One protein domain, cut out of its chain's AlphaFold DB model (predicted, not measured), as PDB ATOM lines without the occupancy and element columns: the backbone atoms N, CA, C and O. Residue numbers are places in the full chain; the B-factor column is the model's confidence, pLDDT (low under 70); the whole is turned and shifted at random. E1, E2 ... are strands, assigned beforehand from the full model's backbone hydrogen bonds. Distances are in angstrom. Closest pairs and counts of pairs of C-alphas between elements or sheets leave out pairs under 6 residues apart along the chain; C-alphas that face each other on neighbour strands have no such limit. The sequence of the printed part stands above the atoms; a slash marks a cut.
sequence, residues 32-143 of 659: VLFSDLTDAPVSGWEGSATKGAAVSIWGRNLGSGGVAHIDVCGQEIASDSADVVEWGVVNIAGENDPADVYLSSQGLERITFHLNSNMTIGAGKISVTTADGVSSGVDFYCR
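AT A GLANCE: This is residues 32 to 143 of the 659 residues of an uncharacterized protein of Candidatus Moranbacteria bacterium GW2011_GWE2_35_2- (UniProt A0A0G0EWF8). Two twisted sheets face each other as a small sandwich, their strands crossed at 39 degrees; the five-strand sheet E2 E11 E10 E4 E5 curls like part of a barrel over the four-strand sheet E1 E3 E9 E6. From one end of the four-strand sheet the chain turns off into a small hairpin arm, E7 and E8, whose tip, residues 95 to 100, sticks out. The printed part has 112 residues with eleven named strands, E1 to E11 in chain order, and no named helix: the class is all strand. The larger sheet is mixed and the other antiparallel; the whole is compact, with a radius of gyration of the C-alphas of 14.2 A and spans of 43 by 35 by 24 A.

HOW THE PARTS SIT: In the larger sheet, strongly twisted, E10 (residues 122 to 130) is staggered: its residues 122 to 126 pair with E11 (138 to 143) and its residues 126 to 129 with E4 (69 to 72). E10 and E11 form an antiparallel hairpin, with N 124 and O 140 2.8 A apart; E10 and E4 are antiparallel, with N 71 and O 127 at 2.9 A. The edge strand E5 (75 to 78) forms a hairpin with E4, N 77 to O 70 being 2.8 A. The other edge strand, E2 (39 to 41), is parallel to E11, with N 40 and O 141 at 3.2 A. In the facing sheet E3 (51 to 60) is antiparallel to E9 (109 to 116), with N 55 and O 113 at 2.8 A. Its edge strands are E1 (32 to 35), antiparallel to E3 with N 33 and O 58 at 2.9 A, and E6 (84 to 89), antiparallel to E9 with N 110 and O 89 at 2.8 A. Between the sheets, the closest C-alphas of E2 and E3 are those of Pro 41 and Gly 52, 5.6 A apart. E6 runs on into E7 (91 to 93) at 99 degrees, across a break of 1 residue. E7 and E8 (101 to 103) form an antiparallel hairpin with no backbone N and O within hydrogen-bond range; E8 and E9 are apart.

IN THESE COORDINATES: E1 begins at C-alpha 32, (212.110, 210.344, 208.888). E3, the longest strand by residues, measures 26.9 A, E10 25.0 A, E9 22.8 A, E11 16.3 A and E6 12.0 A. E11 ends at C-alpha 143, (212.366, 215.495, 229.547).

THE WHOLE: The two C-alphas farthest apart, those of Ala 99 and Ile 121, are 43.5 A apart. The printed part has no cut and no long link. Mean pLDDT of the printed part is 87.0; residues 64 to 65 and 91 to 105 are under 70.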
ATOM      1  N   VAL A  32     212.264 209.163 208.026       94.75
ATOM      2  CA  VAL A  32     212.110 210.344 208.888       94.75
ATOM      3  C   VAL A  32     213.349 211.214 208.723       94.75
ATOM      4  O   VAL A  32     214.466 210.752 208.964       94.75
ATOM      5  N   LEU A  33     213.146 212.463 208.305       93.81
ATOM      6  CA  LEU A  33     214.214 213.383 207.908       93.81
ATOM      7  C   LEU A  33     214.572 214.366 209.027       93.81
ATOM      8  O   LEU A  33     215.748 214.581 209.315       93.81
ATOM      9  N   PHE A  34     213.566 214.963 209.669       95.44
ATOM     10  CA  PHE A  34     213.750 215.913 210.769       95.44
ATOM     11  C   PHE A  34     212.486 216.043 211.631       95.44
ATOM     12  O   PHE A  34     211.393 215.629 211.243       95.44
ATOM     13  N   SER A  35     212.641 216.641 212.812       97.06
ATOM     14  CA  SER A  35     211.559 216.988 213.740       97.06
ATOM     15  C   SER A  35     211.461 218.498 213.948       97.06
ATOM     16  O   SER A  35     212.422 219.228 213.707       97.06
ATOM     17  N   ASP A  36     210.327 218.990 214.446       95.50
ATOM     18  CA  ASP A  36     210.191 220.397 214.834       95.50
ATOM     19  C   ASP A  36     210.979 220.655 216.104       95.50
ATOM     20  O   ASP A  36     211.737 221.605 216.132       95.50
ATOM     21  N   LEU A  37     210.878 219.786 217.109       98.31
ATOM     22  CA  LEU A  37     211.555 219.870 218.399       98.31
ATOM     23  C   LEU A  37     212.701 218.852 218.485       98.31
ATOM     24  O   LEU A  37     212.570 217.725 218.017       98.31
ATOM     25  N   THR A  38     213.810 219.221 219.126       97.56
ATOM     26  CA  THR A  38     214.906 218.298 219.499       97.56
ATOM     27  C   THR A  38     214.720 217.701 220.890       97.56
ATOM     28  O   THR A  38     215.316 216.682 221.227       97.56
ATOM     29  N   ASP A  39     213.911 218.356 221.718       98.69
ATOM     30  CA  ASP A  39     213.637 217.976 223.093       98.69
ATOM     31  C   ASP A  39     212.292 218.551 223.546       98.69
ATOM     32  O   ASP A  39     211.957 219.691 223.214       98.69
ATOM     33  N   ALA A  40     211.503 217.786 224.305       98.50
ATOM     34  CA  ALA A  40     210.196 218.257 224.773       98.50
ATOM     35  C   ALA A  40     209.734 217.578 226.080       98.50
ATOM     36  O   ALA A  40     210.135 216.440 226.362       98.50
ATOM     37  N   PRO A  41     208.905 218.255 226.904       98.50
ATOM     38  CA  PRO A  41     208.415 217.687 228.150       98.50
ATOM     39  C   PRO A  41     207.377 216.593 227.884       98.50
ATOM     40  O   PRO A  41     206.451 216.769 227.089       98.50
ATOM     41  N   VAL A  42     207.482 215.481 228.609       98.50
ATOM     42  CA  VAL A  42     206.559 214.336 228.479       98.50
ATOM     43  C   VAL A  42     205.224 214.532 229.212       98.50
ATOM     44  O   VAL A  42     204.342 213.676 229.167       98.50
ATOM     45  N   SER A  43     205.052 215.664 229.900       98.00
ATOM     46  CA  SER A  43     203.822 216.052 230.597       98.00
ATOM     47  C   SER A  43     203.646 217.577 230.595       98.00
ATOM     48  O   SER A  43     204.558 218.311 230.222       98.00
ATOM     49  N   GLY A  44     202.475 218.064 231.002       97.62
ATOM     50  CA  GLY A  44     202.182 219.484 231.202       97.62
ATOM     51  C   GLY A  44     201.184 220.095 230.218       97.62
ATOM     52  O   GLY A  44     200.849 221.269 230.383       97.62
ATOM     53  N   TRP A  45     200.683 219.341 229.231       98.25
ATOM     54  CA  TRP A  45     199.726 219.848 228.241       98.25
ATOM     55  C   TRP A  45     198.443 220.283 228.940       98.25
ATOM     56  O   TRP A  45     197.736 219.446 229.503       98.25
ATOM     57  N   GLU A  46     198.172 221.589 228.962       96.94
ATOM     58  CA  GLU A  46     197.048 222.165 229.710       96.94
ATOM     59  C   GLU A  46     197.020 221.745 231.196       96.94
ATOM     60  O   GLU A  46     195.971 221.520 231.798       96.94
ATOM     61  N   GLY A  47     198.206 221.585 231.797       93.88
ATOM     62  CA  GLY A  47     198.368 221.134 233.182       93.88
ATOM     63  C   GLY A  47     198.211 219.621 233.392       93.88
ATOM     64  O   GLY A  47     198.223 219.166 234.537       93.88
ATOM     65  N   SER A  48     198.081 218.828 232.325       96.75
ATOM     66  CA  SER A  48     197.991 217.369 232.418       96.75
ATOM     67  C   SER A  48     199.283 216.745 232.945       96.75
ATOM     68  O   SER A  48     200.362 216.983 232.415       96.75
ATOM     69  N   ALA A  49     199.173 215.856 233.932       96.50
ATOM     70  CA  ALA A  49     200.305 215.064 234.421       96.50
ATOM     71  C   ALA A  49     200.688 213.898 233.489       96.50
ATOM     72  O   ALA A  49     201.717 213.266 233.702       96.50
ATOM     73  N   THR A  50     199.852 213.584 232.493       96.62
ATOM     74  CA  THR A  50     200.012 212.388 231.640       96.62
ATOM     75  C   THR A  50     200.199 212.702 230.165       96.62
ATOM     76  O   THR A  50     200.701 211.854 229.436       96.62
ATOM     77  N   LYS A  51     199.833 213.914 229.735       97.81
ATOM     78  CA  LYS A  51     199.922 214.374 228.349       97.81
ATOM     79  C   LYS A  51     200.960 215.485 228.249       97.81
ATOM     80  O   LYS A  51     200.880 216.466 228.991       97.81
ATOM     81  N   GLY A  52     201.939 215.301 227.377       98.38
ATOM     82  CA  GLY A  52     203.072 216.189 227.168       98.38
ATOM     83  C   GLY A  52     202.964 217.028 225.908       98.38
ATOM     84  O   GLY A  52     201.898 217.181 225.302       98.38
ATOM     85  N   ALA A  53     204.105 217.593 225.534       98.62
ATOM     86  CA  ALA A  53     204.240 218.408 224.343       98.62
ATOM     87  C   ALA A  53     203.866 217.616 223.090       98.62
ATOM     88  O   ALA A  53     204.076 216.407 223.013       98.62
ATOM     89  N   ALA A  54     203.305 218.315 222.114       98.44
ATOM     90  CA  ALA A  54     203.138 217.792 220.774       98.44
ATOM     91  C   ALA A  54     204.413 218.010 219.951       98.44
ATOM     92  O   ALA A  54     204.935 219.127 219.903       98.44
ATOM     93  N   VAL A  55     204.875 216.953 219.299       98.38
ATOM     94  CA  VAL A  55     206.050 216.929 218.424       98.38
ATOM     95  C   VAL A  55     205.580 216.631 217.008       98.38
ATOM     96  O   VAL A  55     204.674 215.820 216.811       98.38
ATOM     97  N   SER A  56     206.192 217.286 216.030       96.25
ATOM     98  CA  SER A  56     206.012 216.986 214.615       96.25
ATOM     99  C   SER A  56     207.290 216.421 214.011       96.25
ATOM    100  O   SER A  56     208.384 216.904 214.296       96.25
ATOM    101  N   ILE A  57     207.140 215.438 213.128       96.25
ATOM    102  CA  ILE A  57     208.215 214.907 212.286       96.25
ATOM    103  C   ILE A  57     207.831 215.009 210.817       96.25
ATOM    104  O   ILE A  57     206.651 214.894 210.484       96.25
ATOM    105  N   TRP A  58     208.835 215.204 209.964       93.75
ATOM    106  CA  TRP A  58     208.704 215.217 208.512       93.75
ATOM    107  C   TRP A  58     209.484 214.073 207.900       93.75
ATOM    108  O   TRP A  58     210.564 213.701 208.372       93.75
ATOM    109  N   GLY A  59     208.935 213.540 206.824       92.75
ATOM    110  CA  GLY A  59     209.475 212.371 206.175       92.75
ATOM    111  C   GLY A  59     208.784 212.046 204.866       92.75
ATOM    112  O   GLY A  59     208.026 212.848 204.327       92.75
ATOM    113  N   ARG A  60     209.054 210.851 204.358       89.12
ATOM    114  CA  ARG A  60     208.397 210.282 203.180       89.12
ATOM    115  C   ARG A  60     207.999 208.851 203.473       89.12
ATOM    116  O   ARG A  60     208.632 208.195 204.306       89.12
ATOM    117  N   ASN A  61     206.977 208.369 202.772       87.88
ATOM    118  CA  ASN A  61     206.506 206.992 202.892       87.88
ATOM    119  C   ASN A  61     206.138 206.636 204.343       87.88
ATOM    120  O   ASN A  61     206.352 205.510 204.790       87.88
ATOM    121  N   LEU A  62     205.605 207.593 205.115       88.88
ATOM    122  CA  LEU A  62     205.268 207.374 206.525       88.88
ATOM    123  C   LEU A  62     204.013 206.495 206.675       88.88
ATOM    124  O   LEU A  62     203.671 206.064 207.781       88.88
ATOM    125  N   GLY A  63     203.353 206.187 205.552       75.56
ATOM    126  CA  GLY A  63     202.234 205.257 205.444       75.56
ATOM    127  C   GLY A  63     200.992 205.760 206.176       75.56
ATOM    128  O   GLY A  63     200.925 206.907 206.596       75.56
ATOM    129  N   SER A  64     199.980 204.909 206.341       67.75
ATOM    130  CA  SER A  64     198.920 205.095 207.344       67.75
ATOM    131  C   SER A  64     198.203 203.768 207.636       67.75
ATOM    132  O   SER A  64     198.068 202.918 206.755       67.75
ATOM    133  N   GLY A  65     197.735 203.586 208.878       64.44
ATOM    134  CA  GLY A  65     196.932 202.435 209.309       64.44
ATOM    135  C   GLY A  65     197.698 201.118 209.540       64.44
ATOM    136  O   GLY A  65     198.878 200.968 209.232       64.44
ATOM    137  N   GLY A  66     197.005 200.123 210.107       75.38
ATOM    138  CA  GLY A  66     197.544 198.774 210.314       75.38
ATOM    139  C   GLY A  66     198.628 198.697 211.397       75.38
ATOM    140  O   GLY A  66     198.360 198.990 212.555       75.38
ATOM    141  N   VAL A  67     199.830 198.241 211.019       80.94
ATOM    142  CA  VAL A  67     201.002 198.083 211.911       80.94
ATOM    143  C   VAL A  67     201.785 199.384 212.129       80.94
ATOM    144  O   VAL A  67     202.783 199.375 212.852       80.94
ATOM    145  N   ALA A  68     201.366 200.486 211.495       93.25
ATOM    146  CA  ALA A  68     202.104 201.739 211.520       93.25
ATOM    147  C   ALA A  68     202.144 202.360 212.926       93.25
ATOM    148  O   ALA A  68     201.092 202.541 213.554       93.25
ATOM    149  N   HIS A  69     203.344 202.688 213.409       95.50
ATOM    150  CA  HIS A  69     203.569 203.300 214.721       95.50
ATOM    151  C   HIS A  69     204.835 204.164 214.756       95.50
ATOM    152  O   HIS A  69     205.698 204.079 213.883       95.50
ATOM    153  N   ILE A  70     204.913 205.014 215.779       97.44
ATOM    154  CA  ILE A  70     206.052 205.882 216.082       97.44
ATOM    155  C   ILE A  70     206.788 205.284 217.275       97.44
ATOM    156  O   ILE A  70     206.176 205.054 218.317       97.44
ATOM    157  N   ASP A  71     208.093 205.098 217.145       97.50
ATOM    158  CA  ASP A  71     208.981 204.765 218.254       97.50
ATOM    159  C   ASP A  71     209.617 206.046 218.781       97.50
ATOM    160  O   ASP A  71     210.338 206.737 218.059       97.50
ATOM    161  N   VAL A  72     209.357 206.379 220.043       98.00
ATOM    162  CA  VAL A  72     209.890 207.590 220.674       98.00
ATOM    163  C   VAL A  72     210.123 207.359 222.162       98.00
ATOM    164  O   VAL A  72     209.242 206.926 222.903       98.00
ATOM    165  N   CYS A  73     211.344 207.638 222.619       95.62
ATOM    166  CA  CYS A  73     211.719 207.576 224.039       95.62
ATOM    167  C   CYS A  73     211.326 206.259 224.742       95.62
ATOM    168  O   CYS A  73     210.876 206.244 225.891       95.62
ATOM    169  N   GLY A  74     211.496 205.137 224.037       95.00
ATOM    170  CA  GLY A  74     211.189 203.799 224.543       95.00
ATOM    171  C   GLY A  74     209.695 203.477 224.625       95.00
ATOM    172  O   GLY A  74     209.327 202.586 225.387       95.00
ATOM    173  N   GLN A  75     208.842 204.211 223.908       96.12
ATOM    174  CA  GLN A  75     207.415 203.932 223.758       96.12
ATOM    175  C   GLN A  75     207.040 203.815 222.280       96.12
ATOM    176  O   GLN A  75     207.569 204.550 221.448       96.12
ATOM    177  N   GLU A  76     206.084 202.931 222.001       96.12
ATOM    178  CA  GLU A  76     205.424 202.796 220.703       96.12
ATOM    179  C   GLU A  76     204.079 203.535 220.744       96.12
ATOM    180  O   GLU A  76     203.244 203.283 221.619       96.12
ATOM    181  N   ILE A  77     203.852 204.441 219.795       95.81
ATOM    182  CA  ILE A  77     202.575 205.134 219.600       95.81
ATOM    183  C   ILE A  77     201.971 204.649 218.284       95.81
ATOM    184  O   ILE A  77     202.437 205.020 217.208       95.81
ATOM    185  N   ALA A  78     200.930 203.821 218.369       94.38
ATOM    186  CA  ALA A  78     200.202 203.349 217.193       94.38
ATOM    187  C   ALA A  78     199.565 204.514 216.418       94.38
ATOM    188  O   ALA A  78     199.112 205.491 217.016       94.38
ATOM    189  N   SER A  79     199.497 204.391 215.091       93.50
ATOM    190  CA  SER A  79     198.935 205.416 214.196       93.50
ATOM    191  C   SER A  79     197.465 205.770 214.467       93.50
ATOM    192  O   SER A  79     197.029 206.857 214.101       93.50
ATOM    193  N   ASP A  80     196.706 204.895 215.133       91.12
ATOM    194  CA  ASP A  80     195.317 205.110 215.561       91.12
ATOM    195  C   ASP A  80     195.179 205.516 217.044       91.12
ATOM    196  O   ASP A  80     194.066 205.609 217.573       91.12
ATOM    197  N   SER A  81     196.299 205.766 217.730       93.38
ATOM    198  CA  SER A  81     196.320 206.228 219.117       93.38
ATOM    199  C   SER A  81     195.694 207.616 219.262       93.38
ATOM    200  O   SER A  81     195.874 208.492 218.422       93.38
ATOM    201  N   ALA A  82     195.052 207.869 220.406       92.94
ATOM    202  CA  ALA A  82     194.552 209.197 220.770       92.94
ATOM    203  C   ALA A  82     195.668 210.240 221.003       92.94
ATOM    204  O   ALA A  82     195.379 211.434 221.099       92.94
ATOM    205  N   ASP A  83     196.923 209.793 221.124       95.38
ATOM    206  CA  ASP A  83     198.087 210.679 221.186       95.38
ATOM    207  C   ASP A  83     198.516 211.170 219.792       95.38
ATOM    208  O   ASP A  83     199.223 212.171 219.710       95.38
ATOM    209  N   VAL A  84     198.077 210.531 218.702       95.31
ATOM    210  CA  VAL A  84     198.314 211.008 217.332       95.31
ATOM    211  C   VAL A  84     197.289 212.088 216.994       95.31
ATOM    212  O   VAL A  84     196.083 211.889 217.130       95.31
ATOM    213  N   VAL A  85     197.777 213.245 216.550       93.12
ATOM    214  CA  VAL A  85     196.947 214.366 216.089       93.12
ATOM    215  C   VAL A  85     196.799 214.324 214.572       93.12
ATOM    216  O   VAL A  85     195.701 214.485 214.047       93.12
ATOM    217  N   GLU A  86     197.906 214.096 213.869       91.12
ATOM    218  CA  GLU A  86     197.987 214.113 212.410       91.12
ATOM    219  C   GLU A  86     198.925 213.005 211.940       91.12
ATOM    220  O   GLU A  86     199.956 212.763 212.571       91.12
ATOM    221  N   TRP A  87     198.592 212.358 210.822       92.00
ATOM    222  CA  TRP A  87     199.427 211.321 210.225       92.00
ATOM    223  C   TRP A  87     199.454 211.444 208.704       92.00
ATOM    224  O   TRP A  87     198.396 211.483 208.077       92.00
ATOM    225  N   GLY A  88     200.653 211.483 208.117       86.06
ATOM    226  CA  GLY A  88     200.830 211.528 206.662       86.06
ATOM    227  C   GLY A  88     200.284 212.805 206.012       86.06
ATOM    228  O   GLY A  88     199.856 212.778 204.861       86.06
ATOM    229  N   VAL A  89     200.227 213.921 206.746       83.94
ATOM    230  CA  VAL A  89     199.693 215.181 206.214       83.94
ATOM    231  C   VAL A  89     200.743 215.820 205.316       83.94
ATOM    232  O   VAL A  89     201.803 216.208 205.799       83.94
ATOM    233  N   VAL A  90     200.439 215.943 204.026       75.81
ATOM    234  CA  VAL A  90     201.320 216.597 203.044       75.81
ATOM    235  C   VAL A  90     201.042 218.103 202.977       75.81
ATOM    236  O   VAL A  90     201.978 218.878 202.868       75.81
ATOM    237  N   ASN A  91     199.786 218.540 203.134       67.56
ATOM    238  CA  ASN A  91     199.385 219.954 203.109       67.56
ATOM    239  C   ASN A  91     198.309 220.216 204.177       67.56
ATOM    240  O   ASN A  91     197.412 219.386 204.345       67.56
ATOM    241  N   ILE A  92     198.327 221.379 204.836       53.28
ATOM    242  CA  ILE A  92     197.110 221.932 205.457       53.28
ATOM    243  C   ILE A  92     196.641 223.051 204.531       53.28
ATOM    244  O   ILE A  92     197.359 224.024 204.312       53.28
ATOM    245  N   ALA A  93     195.444 222.897 203.965       44.66
ATOM    246  CA  ALA A  93     194.818 223.951 203.180       44.66
ATOM    247  C   ALA A  93     194.683 225.214 204.043       44.66
ATOM    248  O   ALA A  93     194.032 225.177 205.088       44.66
ATOM    249  N   GLY A  94     195.289 226.319 203.608       43.06
ATOM    250  CA  GLY A  94     194.994 227.626 204.177       43.06
ATOM    251  C   GLY A  94     193.502 227.912 204.049       43.06
ATOM    252  O   GLY A  94     192.932 227.754 202.971       43.06
ATOM    253  N   GLU A  95     192.845 228.332 205.129       37.12
ATOM    254  CA  GLU A  95     191.392 228.563 205.134       37.12
ATOM    255  C   GLU A  95     190.936 229.706 204.197       37.12
ATOM    256  O   GLU A  95     189.736 229.848 203.968       37.12
ATOM    257  N   ASN A  96     191.854 230.496 203.619       37.16
ATOM    258  CA  ASN A  96     191.514 231.741 202.920       37.16
ATOM    259  C   ASN A  96     191.931 231.845 201.442       37.16
ATOM    260  O   ASN A  96     191.483 232.788 200.790       37.16
ATOM    261  N   ASP A  97     192.691 230.896 200.879       40.19
ATOM    262  CA  ASP A  97     192.936 230.861 199.429       40.19
ATOM    263  C   ASP A  97     193.179 229.425 198.911       40.19
ATOM    264  O   ASP A  97     194.194 228.814 199.236       40.19
ATOM    265  N   PRO A  98     192.273 228.852 198.093       36.59
ATOM    266  CA  PRO A  98     192.484 227.546 197.470       36.59
ATOM    267  C   PRO A  98     193.602 227.523 196.407       36.59
ATOM    268  O   PRO A  98     193.918 226.437 195.921       36.59
ATOM    269  N   ALA A  99     194.175 228.672 196.026       38.94
ATOM    270  CA  ALA A  99     195.329 228.774 195.129       38.94
ATOM    271  C   ALA A  99     196.687 228.839 195.861       38.94
ATOM    272  O   ALA A  99     197.701 228.517 195.248       38.94
ATOM    273  N   ASP A 100     196.706 229.174 197.157       44.56
ATOM    274  CA  ASP A 100     197.896 229.123 198.021       44.56
ATOM    275  C   ASP A 100     197.794 227.919 198.968       44.56
ATOM    276  O   ASP A 100     197.649 228.026 200.188       44.56
ATOM    277  N   VAL A 101     197.838 226.722 198.381       42.69
ATOM    278  CA  VAL A 101     198.028 225.491 199.150       42.69
ATOM    279  C   VAL A 101     199.428 225.556 199.760       42.69
ATOM    280  O   VAL A 101     200.409 225.412 199.040       42.69
ATOM    281  N   TYR A 102     199.522 225.796 201.071       50.62
ATOM    282  CA  TYR A 102     200.791 225.789 201.800       50.62
ATOM    283  C   TYR A 102     201.392 224.387 201.739       50.62
ATOM    284  O   TYR A 102     200.912 223.453 202.396       50.62
ATOM    285  N   LEU A 103     202.390 224.240 200.873       45.91
ATOM    286  CA  LEU A 103     203.037 222.970 200.619       45.91
ATOM    287  C   LEU A 103     203.917 222.608 201.813       45.91
ATOM    288  O   LEU A 103     204.666 223.434 202.341       45.91
ATOM    289  N   SER A 104     203.890 221.338 202.213       52.66
ATOM    290  CA  SER A 104     205.148 220.755 202.667       52.66
ATOM    291  C   SER A 104     206.155 220.952 201.537       52.66
ATOM    292  O   SER A 104     205.926 220.494 200.417       52.66
ATOM    293  N   SER A 105     207.237 221.671 201.823       59.75
ATOM    294  CA  SER A 105     208.353 221.819 200.890       59.75
ATOM    295  C   SER A 105     208.665 220.457 200.271       59.75
ATOM    296  O   SER A 105     208.857 219.469 200.984       59.75
ATOM    297  N   GLN A 106     208.645 220.378 198.941       73.94
ATOM    298  CA  GLN A 106     209.003 219.164 198.204       73.94
ATOM    299  C   GLN A 106     208.134 217.915 198.511       73.94
ATOM    300  O   GLN A 106     208.602 216.780 198.345       73.94
ATOM    301  N   GLY A 107     206.886 218.083 198.969       75.31
ATOM    302  CA  GLY A 107     205.923 216.987 199.166       75.31
ATOM    303  C   GLY A 107     206.223 216.070 200.358       75.31
ATOM    304  O   GLY A 107     205.985 214.863 200.285       75.31
ATOM    305  N   LEU A 108     206.799 216.613 201.433       86.06
ATOM    306  CA  LEU A 108     207.079 215.871 202.664       86.06
ATOM    307  C   LEU A 108     205.806 215.563 203.469       86.06
ATOM    308  O   LEU A 108     204.989 216.427 203.771       86.06
ATOM    309  N   GLU A 109     205.677 214.324 203.926       89.88
ATOM    310  CA  GLU A 109     204.628 213.919 204.855       89.88
ATOM    311  C   GLU A 109     204.969 214.353 206.282       89.88
ATOM    312  O   GLU A 109     206.104 214.201 206.741       89.88
ATOM    313  N   ARG A 110     203.965 214.836 207.016       90.50
ATOM    314  CA  ARG A 110     204.087 215.205 208.426       90.50
ATOM    315  C   ARG A 110     203.240 214.308 209.323       90.50
ATOM    316  O   ARG A 110     202.063 214.063 209.055       90.50
ATOM    317  N   ILE A 111     203.828 213.884 210.438       94.31
ATOM    318  CA  ILE A 111     203.124 213.265 211.567       94.31
ATOM    319  C   ILE A 111     203.244 214.193 212.772       94.31
ATOM    320  O   ILE A 111     204.327 214.705 213.050       94.31
ATOM    321  N   THR A 112     202.150 214.382 213.509       95.81
ATOM    322  CA  THR A 112     202.137 215.124 214.774       95.81
ATOM    323  C   THR A 112     201.497 214.294 215.868       95.81
ATOM    324  O   THR A 112     200.397 213.772 215.702       95.81
ATOM    325  N   PHE A 113     202.183 214.188 217.001       97.69
ATOM    326  CA  PHE A 113     201.785 213.336 218.115       97.69
ATOM    327  C   PHE A 113     202.173 213.962 219.452       97.69
ATOM    328  O   PHE A 113     203.113 214.750 219.543       97.69
ATOM    329  N   HIS A 114     201.451 213.606 220.506       98.44
ATOM    330  CA  HIS A 114     201.771 213.993 221.867       98.44
ATOM    331  C   HIS A 114     202.760 213.023 222.503       98.44
ATOM    332  O   HIS A 114     202.623 211.804 222.405       98.44
ATOM    333  N   LEU A 115     203.718 213.582 223.236       98.50
ATOM    334  CA  LEU A 115     204.455 212.833 224.242       98.50
ATOM    335  C   LEU A 115     203.538 212.502 225.426       98.50
ATOM    336  O   LEU A 115     202.543 213.192 225.671       98.50
ATOM    337  N   ASN A 116     203.887 211.476 226.201       96.94
ATOM    338  CA  ASN A 116     203.123 211.095 227.386       96.94
ATOM    339  C   ASN A 116     204.026 210.607 228.525       96.94
ATOM    340  O   ASN A 116     205.187 210.247 228.330       96.94
ATOM    341  N   SER A 117     203.472 210.564 229.735       96.12
ATOM    342  CA  SER A 117     204.227 210.286 230.964       96.12
ATOM    343  C   SER A 117     204.840 208.882 231.061       96.12
ATOM    344  O   SER A 117     205.558 208.617 232.023       96.12
ATOM    345  N   ASN A 118     204.548 207.970 230.128       96.00
ATOM    346  CA  ASN A 118     205.156 206.636 230.101       96.00
ATOM    347  C   ASN A 118     206.526 206.628 229.405       96.00
ATOM    348  O   ASN A 118     207.234 205.624 229.456       96.00
ATOM    349  N   MET A 119     206.901 207.732 228.754       97.31
ATOM    350  CA  MET A 119     208.166 207.860 228.040       97.31
ATOM    351  C   MET A 119     209.375 207.878 228.971       97.31
ATOM    352  O   MET A 119     209.363 208.468 230.053       97.31
ATOM    353  N   THR A 120     210.455 207.248 228.513       97.94
ATOM    354  CA  THR A 120     211.736 207.239 229.216       97.94
ATOM    355  C   THR A 120     212.407 208.598 229.069       97.94
ATOM    356  O   THR A 120     212.634 209.074 227.959       97.94
ATOM    357  N   ILE A 121     212.754 209.213 230.197       98.38
ATOM    358  CA  ILE A 121     213.488 210.480 230.230       98.38
ATOM    359  C   ILE A 121     214.939 210.251 229.808       98.38
ATOM    360  O   ILE A 121     215.603 209.356 230.335       98.38
ATOM    361  N   GLY A 122     215.441 211.078 228.896       98.25
ATOM    362  CA  GLY A 122     216.798 210.981 228.374       98.25
ATOM    363  C   GLY A 122     216.871 211.055 226.853       98.25
ATOM    364  O   GLY A 122     215.879 211.295 226.164       98.25
ATOM    365  N   ALA A 123     218.084 210.838 226.343       97.75
ATOM    366  CA  ALA A 123     218.350 210.772 224.915       97.75
ATOM    367  C   ALA A 123     217.735 209.505 224.304       97.75
ATOM    368  O   ALA A 123     217.858 208.409 224.854       97.75
ATOM    369  N   GLY A 124     217.120 209.665 223.142       95.81
ATOM    370  CA  GLY A 124     216.552 208.610 222.322       95.81
ATOM    371  C   GLY A 124     216.507 209.046 220.861       95.81
ATOM    372  O   GLY A 124     217.201 209.975 220.449       95.81
ATOM    373  N   LYS A 125     215.685 208.357 220.076       96.75
ATOM    374  CA  LYS A 125     215.397 208.703 218.685       96.75
ATOM    375  C   LYS A 125     213.892 208.697 218.455       96.75
ATOM    376  O   LYS A 125     213.173 208.044 219.214       96.75
ATOM    377  N   ILE A 126     213.450 209.410 217.424       98.44
ATOM    378  CA  ILE A 126     212.122 209.255 216.834       98.44
ATOM    379  C   ILE A 126     212.283 208.511 215.510       98.44
ATOM    380  O   ILE A 126     213.005 208.985 214.634       98.44
ATOM    381  N   SER A 127     211.614 207.372 215.364       97.19
ATOM    382  CA  SER A 127     211.500 206.633 214.101       97.19
ATOM    383  C   SER A 127     210.052 206.239 213.836       97.19
ATOM    384  O   SER A 127     209.218 206.241 214.741       97.19
ATOM    385  N   VAL A 128     209.756 205.911 212.582       96.75
ATOM    386  CA  VAL A 128     208.447 205.420 212.152       96.75
ATOM    387  C   VAL A 128     208.612 204.012 211.610       96.75
ATOM    388  O   VAL A 128     209.499 203.747 210.800       96.75
ATOM    389  N   THR A 129     207.732 203.122 212.047       95.00
ATOM    390  CA  THR A 129     207.619 201.759 211.541       95.00
ATOM    391  C   THR A 129     206.332 201.649 210.736       95.00
ATOM    392  O   THR A 129     205.273 202.051 211.214       95.00
ATOM    393  N   THR A 130     206.404 201.086 209.531       92.44
ATOM    394  CA  THR A 130     205.249 200.735 208.689       92.44
ATOM    395  C   THR A 130     205.310 199.250 208.316       92.44
ATOM    396  O   THR A 130     206.168 198.505 208.794       92.44
ATOM    397  N   ALA A 131     204.392 198.781 207.465       89.00
ATOM    398  CA  ALA A 131     204.469 197.422 206.924       89.00
ATOM    399  C   ALA A 131     205.728 197.193 206.064       89.00
ATOM    400  O   ALA A 131     206.155 196.050 205.905       89.00
ATOM    401  N   ASP A 132     206.326 198.274 205.559       86.50
ATOM    402  CA  ASP A 132     207.404 198.255 204.570       86.50
ATOM    403  C   ASP A 132     208.787 198.486 205.188       86.50
ATOM    404  O   ASP A 132     209.799 198.501 204.487       86.50
ATOM    405  N   GLY A 133     208.855 198.646 206.511       90.50
ATOM    406  CA  GLY A 133     210.109 198.717 207.250       90.50
ATOM    407  C   GLY A 133     210.087 199.718 208.396       90.50
ATOM    408  O   GLY A 133     209.035 200.169 208.845       90.50
ATOM    409  N   VAL A 134     211.287 200.051 208.865       92.56
ATOM    410  CA  VAL A 134     211.533 201.005 209.948       92.56
ATOM    411  C   VAL A 134     212.443 202.096 209.414       92.56
ATOM    412  O   VAL A 134     213.443 201.797 208.758       92.56
ATOM    413  N   SER A 135     212.113 203.348 209.707       94.06
ATOM    414  CA  SER A 135     212.926 204.484 209.298       94.06
ATOM    415  C   SER A 135     214.222 204.561 210.099       94.06
ATOM    416  O   SER A 135     214.310 204.102 211.242       94.06
ATOM    417  N   SER A 136     215.221 205.260 209.559       89.81
ATOM    418  CA  SER A 136     216.262 205.828 210.416       89.81
ATOM    419  C   SER A 136     215.631 206.730 211.480       89.81
ATOM    420  O   SER A 136     214.590 207.350 211.251       89.81
ATOM    421  N   GLY A 137     216.263 206.801 212.651       92.00
ATOM    422  CA  GLY A 137     215.772 207.621 213.752       92.00
ATOM    423  C   GLY A 137     216.462 208.982 213.830       92.00
ATOM    424  O   GLY A 137     217.698 209.037 213.845       92.00
ATOM    425  N   VAL A 138     215.676 210.053 213.965       95.94
ATOM    426  CA  VAL A 138     216.176 211.402 214.285       95.94
ATOM    427  C   VAL A 138     216.398 211.527 215.788       95.94
ATOM    428  O   VAL A 138     215.593 211.028 216.572       95.94
ATOM    429  N   ASP A 139     217.505 212.138 216.206       97.12
ATOM    430  CA  ASP A 139     217.837 212.250 217.628       97.12
ATOM    431  C   ASP A 139     216.825 213.139 218.364       97.12
ATOM    432  O   ASP A 139     216.421 214.193 217.870       97.12
ATOM    433  N   PHE A 140     216.412 212.709 219.558       98.50
ATOM    434  CA  PHE A 140     215.426 213.421 220.367       98.50
ATOM    435  C   PHE A 140     215.655 213.197 221.864       98.50
ATOM    436  O   PHE A 140     216.072 212.115 222.281       98.50
ATOM    437  N   TYR A 141     215.353 214.194 222.695       98.69
ATOM    438  CA  TYR A 141     215.492 214.098 224.148       98.69
ATOM    439  C   TYR A 141     214.152 214.305 224.869       98.69
ATOM    440  O   TYR A 141     213.605 215.408 224.911       98.69
ATOM    441  N   CYS A 142     213.634 213.254 225.507       98.62
ATOM    442  CA  CYS A 142     212.455 213.372 226.364       98.62
ATOM    443  C   CYS A 142     212.839 213.871 227.752       98.62
ATOM    444  O   CYS A 142     213.797 213.387 228.358       98.62
ATOM    445  N   ARG A 143     212.061 214.814 228.283       97.69
ATOM    446  CA  ARG A 143     212.366 215.495 229.547       97.69
ATOM    447  C   ARG A 143     211.174 215.542 230.498       97.69
ATOM    448  O   ARG A 143     210.018 215.493 230.085       97.69
TER     449      ARG A 143